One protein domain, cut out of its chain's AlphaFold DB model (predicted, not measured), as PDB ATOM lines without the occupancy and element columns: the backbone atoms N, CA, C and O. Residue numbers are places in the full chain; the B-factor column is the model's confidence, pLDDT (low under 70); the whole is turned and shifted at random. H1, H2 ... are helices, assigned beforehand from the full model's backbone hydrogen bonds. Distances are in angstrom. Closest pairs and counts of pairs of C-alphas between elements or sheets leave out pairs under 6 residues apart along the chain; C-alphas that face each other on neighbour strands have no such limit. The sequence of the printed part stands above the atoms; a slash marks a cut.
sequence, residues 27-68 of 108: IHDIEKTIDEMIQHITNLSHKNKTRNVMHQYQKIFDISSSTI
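This is residues 27 to 68 of the 108 residues of the protein "Hypothetical protein" of Rotaria socialis (UniProt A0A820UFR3). Two helices fold back on each other as a helical hairpin, the shorter H1 first and the longer H2 after a tight turn, and a tail without a named element, residues 57 to 68, follows H2. The printed part has 42 residues with two named helices, H1 then H2, and no named strand; its class is all helix. It is compact, with a radius of gyration of the C-alphas of 10.4 A, yet a rod in outline, spanning 32 by 15 by 13 A.

H1, residues 30 to 38, begins at C-alpha 30 (13.442, -40.424, 30.861) and is 12.3 A long from first to last C-alpha. H2, residues 44 to 56, is 18.2 A long and ends at C-alpha 56 (8.146, -33.124, 23.823).

H1 and H2 touch; their closest C-alphas, those of Ile 38 and Lys 47, are 6.5 A apart. They run opposite ways at a steep tilt of 42 degrees. In H1 and H2 every O i to N i+4 pair is within hydrogen-bond range.

The two C-alphas farthest apart, those of Asn 43 and Ile 68, are 32.9 A apart. The printed part has no cut, and the link from H1 to H2 is tight. Mean pLDDT of the printed part is 89.3; residues 27 to 28 are under 70.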
ATOM      1  N   ILE A  27      14.371 -49.727  29.554       54.72
ATOM      2  CA  ILE A  27      13.484 -48.660  30.018       54.72
ATOM      3  C   ILE A  27      14.354 -47.710  30.841       54.72
ATOM      4  O   ILE A  27      14.586 -47.932  32.029       54.72
ATOM      5  N   HIS A  28      14.902 -46.690  30.187       66.25
ATOM      6  CA  HIS A  28      15.572 -45.600  30.872       66.25
ATOM      7  C   HIS A  28      14.526 -44.696  31.520       66.25
ATOM      8  O   HIS A  28      13.486 -44.396  30.933       66.25
ATOM      9  N   ASP A  29      14.805 -44.275  32.750       86.19
ATOM     10  CA  ASP A  29      14.045 -43.225  33.413       86.19
ATOM     11  C   ASP A  29      14.300 -41.904  32.673       86.19
ATOM     12  O   ASP A  29      15.326 -41.248  32.860       86.19
ATOM     13  N   ILE A  30      13.374 -41.573  31.769       87.06
ATOM     14  CA  ILE A  30      13.442 -40.424  30.861       87.06
ATOM     15  C   ILE A  30      13.651 -39.126  31.644       87.06
ATOM     16  O   ILE A  30      14.460 -38.293  31.235       87.06
ATOM     17  N   GLU A  31      12.973 -38.969  32.782       90.94
ATOM     18  CA  GLU A  31      13.077 -37.764  33.609       90.94
ATOM     19  C   GLU A  31      14.481 -37.619  34.183       90.94
ATOM     20  O   GLU A  31      15.093 -36.553  34.077       90.94
ATOM     21  N   LYS A  32      15.035 -38.714  34.713       92.00
ATOM     22  CA  LYS A  32      16.406 -38.730  35.226       92.00
ATOM     23  C   LYS A  32      17.418 -38.384  34.132       92.00
ATOM     24  O   LYS A  32      18.300 -37.560  34.361       92.00
ATOM     25  N   THR A  33      17.284 -38.977  32.946       91.44
ATOM     26  CA  THR A  33      18.186 -38.699  31.819       91.44
ATOM     27  C   THR A  33      18.097 -37.239  31.378       91.44
ATOM     28  O   THR A  33      19.128 -36.594  31.187       91.44
ATOM     29  N   ILE A  34      16.888 -36.682  31.265       93.50
ATOM     30  CA  ILE A  34      16.713 -35.266  30.925       93.50
ATOM     31  C   ILE A  34      17.359 -34.380  31.993       93.50
ATOM     32  O   ILE A  34      18.089 -33.452  31.645       93.50
ATOM     33  N   ASP A  35      17.139 -34.675  33.273       93.44
ATOM     34  CA  ASP A  35      17.688 -33.902  34.387       93.44
ATOM     35  C   ASP A  35      19.220 -33.910  34.420       93.44
ATOM     36  O   ASP A  35      19.827 -32.850  34.613       93.44
ATOM     37  N   GLU A  36      19.846 -35.059  34.156       93.50
ATOM     38  CA  GLU A  36      21.298 -35.185  33.990       93.50
ATOM     39  C   GLU A  36      21.802 -34.339  32.812       93.50
ATOM     40  O   GLU A  36      22.789 -33.607  32.944       93.50
ATOM     41  N   MET A  37      21.099 -34.358  31.674       92.00
ATOM     42  CA  MET A  37      21.480 -33.584  30.488       92.00
ATOM     43  C   MET A  37      21.378 -32.072  30.716       92.00
ATOM     44  O   MET A  37      22.237 -31.327  30.246       92.00
ATOM     45  N   ILE A  38      20.371 -31.593  31.455       96.12
ATOM     46  CA  ILE A  38      20.132 -30.151  31.663       96.12
ATOM     47  C   ILE A  38      20.699 -29.611  32.982       96.12
ATOM     48  O   ILE A  38      20.488 -28.436  33.305       96.12
ATOM     49  N   GLN A  39      21.407 -30.431  33.767       96.12
ATOM     50  CA  GLN A  39      21.868 -30.049  35.110       96.12
ATOM     51  C   GLN A  39      22.731 -28.781  35.120       96.12
ATOM     52  O   GLN A  39      22.660 -27.990  36.059       96.12
ATOM     53  N   HIS A  40      23.499 -28.567  34.052       96.50
ATOM     54  CA  HIS A  40      24.460 -27.478  33.897       96.50
ATOM     55  C   HIS A  40      23.811 -26.121  33.563       96.50
ATOM     56  O   HIS A  40      24.483 -25.090  33.593       96.50
ATOM     57  N   ILE A  41      22.510 -26.090  33.246       96.31
ATOM     58  CA  ILE A  41      21.795 -24.853  32.918       96.31
ATOM     59  C   ILE A  41      21.439 -24.116  34.216       96.31
ATOM     60  O   ILE A  41      20.572 -24.546  34.977       96.31
ATOM     61  N   THR A  42      22.085 -22.974  34.456       96.38
ATOM     62  CA  THR A  42      21.906 -22.169  35.678       96.38
ATOM     63  C   THR A  42      20.644 -21.306  35.654       96.38
ATOM     64  O   THR A  42      20.003 -21.105  36.683       96.38
ATOM     65  N   ASN A  43      20.250 -20.801  34.480       97.69
ATOM     66  CA  ASN A  43      19.025 -20.019  34.333       97.69
ATOM     67  C   ASN A  43      17.793 -20.937  34.398       97.69
ATOM     68  O   ASN A  43      17.564 -21.747  33.498       97.69
ATOM     69  N   LEU A  44      16.960 -20.757  35.426       96.00
ATOM     70  CA  LEU A  44      15.788 -21.602  35.668       96.00
ATOM     71  C   LEU A  44      14.749 -21.542  34.536       96.00
ATOM     72  O   LEU A  44      14.163 -22.562  34.183       96.00
ATOM     73  N   SER A  45      14.539 -20.367  33.931       97.19
ATOM     74  CA  SER A  45      13.604 -20.221  32.809       97.19
ATOM     75  C   SER A  45      14.067 -21.031  31.599       97.19
ATOM     76  O   SER A  45      13.274 -21.756  30.998       97.19
ATOM     77  N   HIS A  46      15.358 -20.960  31.267       96.56
ATOM     78  CA  HIS A  46      15.938 -21.749  30.181       96.56
ATOM     79  C   HIS A  46      15.914 -23.238  30.501       96.56
ATOM     80  O   HIS A  46      15.491 -24.020  29.659       96.56
ATOM     81  N   LYS A  47      16.273 -23.624  31.731       97.56
ATOM     82  CA  LYS A  47      16.249 -25.022  32.172       97.56
ATOM     83  C   LYS A  47      14.859 -25.639  31.995       97.56
ATOM     84  O   LYS A  47      14.736 -26.708  31.408       97.56
ATOM     85  N   ASN A  48      13.812 -24.926  32.412       96.44
ATOM     86  CA  ASN A  48      12.431 -25.388  32.266       96.44
ATOM     87  C   ASN A  48      11.989 -25.463  30.799       96.44
ATOM     88  O   ASN A  48      11.355 -26.437  30.402       96.44
ATOM     89  N   LYS A  49      12.345 -24.471  29.972       96.94
ATOM     90  CA  LYS A  49      12.043 -24.505  28.530       96.94
ATOM     91  C   LYS A  49      12.728 -25.686  27.842       96.94
ATOM     92  O   LYS A  49      12.074 -26.403  27.092       96.94
ATOM     93  N   THR A  50      14.010 -25.909  28.123       95.62
ATOM     94  CA  THR A  50      14.775 -27.029  27.563       95.62
ATOM     95  C   THR A  50      14.196 -28.367  28.007       95.62
ATOM     96  O   THR A  50      13.975 -29.220  27.152       95.62
ATOM     97  N   ARG A  51      13.854 -28.529  29.297       96.00
ATOM     98  CA  ARG A  51      13.176 -29.737  29.800       96.00
ATOM     99  C   ARG A  51      11.914 -30.040  28.992       96.00
ATOM    100  O   ARG A  51      11.763 -31.146  28.485       96.00
ATOM    101  N   ASN A  52      11.051 -29.039  28.808       95.50
ATOM    102  CA  ASN A  52       9.802 -29.203  28.061       95.50
ATOM    103  C   ASN A  52      10.049 -29.626  26.604       95.50
ATOM    104  O   ASN A  52       9.359 -30.507  26.101       95.50
ATOM    105  N   VAL A  53      11.042 -29.029  25.937       96.00
ATOM    106  CA  VAL A  53      11.412 -29.383  24.555       96.00
ATOM    107  C   VAL A  53      11.939 -30.815  24.475       96.00
ATOM    108  O   VAL A  53      11.523 -31.567  23.597       96.00
ATOM    109  N   MET A  54      12.822 -31.218  25.387       94.06
ATOM    110  CA  MET A  54      13.397 -32.567  25.392       94.06
ATOM    111  C   MET A  54      12.336 -33.630  25.664       94.06
ATOM    112  O   MET A  54      12.305 -34.641  24.968       94.06
ATOM    113  N   HIS A  55      11.413 -33.365  26.589       91.88
ATOM    114  CA  HIS A  55      10.278 -34.249  26.840       91.88
ATOM    115  C   HIS A  55       9.339 -34.321  25.622       91.88
ATOM    116  O   HIS A  55       8.929 -35.400  25.197       91.88
ATOM    117  N   GLN A  56       9.014 -33.178  25.005       94.25
ATOM    118  CA  GLN A  56       8.146 -33.124  23.823       94.25
ATOM    119  C   GLN A  56       8.742 -33.873  22.621       94.25
ATOM    120  O   GLN A  56       8.012 -34.522  21.871       94.25
ATOM    121  N   TYR A  57      10.061 -33.798  22.439       92.19
ATOM    122  CA  TYR A  57      10.775 -34.372  21.299       92.19
ATOM    123  C   TYR A  57      11.714 -35.516  21.700       92.19
ATOM    124  O   TYR A  57      12.740 -35.728  21.058       92.19
ATOM    125  N   GLN A  58      11.342 -36.300  22.714       88.88
ATOM    126  CA  GLN A  58      12.174 -37.378  23.269       88.88
ATOM    127  C   GLN A  58      12.690 -38.383  22.225       88.88
ATOM    128  O   GLN A  58      13.784 -38.915  22.369       88.88
ATOM    129  N   LYS A  59      11.922 -38.607  21.148       84.69
ATOM    130  CA  LYS A  59      12.296 -39.486  20.029       84.69
ATOM    131  C   LYS A  59      13.373 -38.892  19.124       84.69
ATOM    132  O   LYS A  59      14.115 -39.639  18.515       84.69
ATOM    133  N   ILE A  60      13.423 -37.567  18.988       87.06
ATOM    134  CA  ILE A  60      14.430 -36.883  18.160       87.06
ATOM    135  C   ILE A  60      15.788 -36.912  18.864       87.06
ATOM    136  O   ILE A  60      16.824 -36.982  18.216       87.06
ATOM    137  N   PHE A  61      15.764 -36.852  20.192       87.31
ATOM    138  CA  PHE A  61      16.953 -36.866  21.036       87.31
ATOM    139  C   PHE A  61      17.336 -38.276  21.524       87.31
ATOM    140  O   PHE A  61      18.193 -38.379  22.394       87.31
ATOM    141  N   ASP A  62      16.685 -39.333  21.019       85.50
ATOM    142  CA  ASP A  62      16.903 -40.736  21.414       85.50
ATOM    143  C   ASP A  62      16.889 -40.986  22.941       85.50
ATOM    144  O   ASP A  62      17.567 -41.871  23.458       85.50
ATOM    145  N   ILE A  63      16.085 -40.218  23.688       85.50
ATOM    146  CA  ILE A  63      16.078 -40.233  25.166       85.50
ATOM    147  C   ILE A  63      15.372 -41.482  25.707       85.50
ATOM    148  O   ILE A  63      15.785 -42.060  26.706       85.50
ATOM    149  N   SER A  64      14.284 -41.903  25.055       78.19
ATOM    150  CA  SER A  64      13.461 -43.031  25.510       78.19
ATOM    151  C   SER A  64      14.030 -44.397  25.132       78.19
ATOM    152  O   SER A  64      13.738 -45.397  25.782       78.19
ATOM    153  N   SER A  65      14.772 -44.455  24.028       72.25
ATOM    154  CA  SER A  65      15.341 -45.682  23.480       72.25
ATOM    155  C   SER A  65      16.440 -45.327  22.490       72.25
ATOM    156  O   SER A  65      16.208 -44.517  21.592       72.25
ATOM    157  N   SER A  66      17.591 -45.989  22.611       71.38
ATOM    158  CA  SER A  66      18.642 -45.924  21.595       71.38
ATOM    159  C   SER A  66      18.086 -46.477  20.284       71.38
ATOM    160  O   SER A  66      17.781 -47.671  20.183       71.38
ATOM    161  N   THR A  67      17.884 -45.591  19.312       74.25
ATOM    162  CA  THR A  67      17.295 -45.928  18.017       74.25
ATOM    163  C   THR A  67      18.342 -45.727  16.935       74.25
ATOM    164  O   THR A  67      18.978 -44.682  16.849       74.25
ATOM    165  N   ILE A  68      18.520 -46.721  16.066       80.38
ATOM    166  CA  ILE A  68      19.337 -46.540  14.866       80.38
ATOM    167  C   ILE A  68      18.492 -45.768  13.854       80.38
ATOM    168  O   ILE A  68      17.482 -46.274  13.359       80.38
TER     169      ILE A  68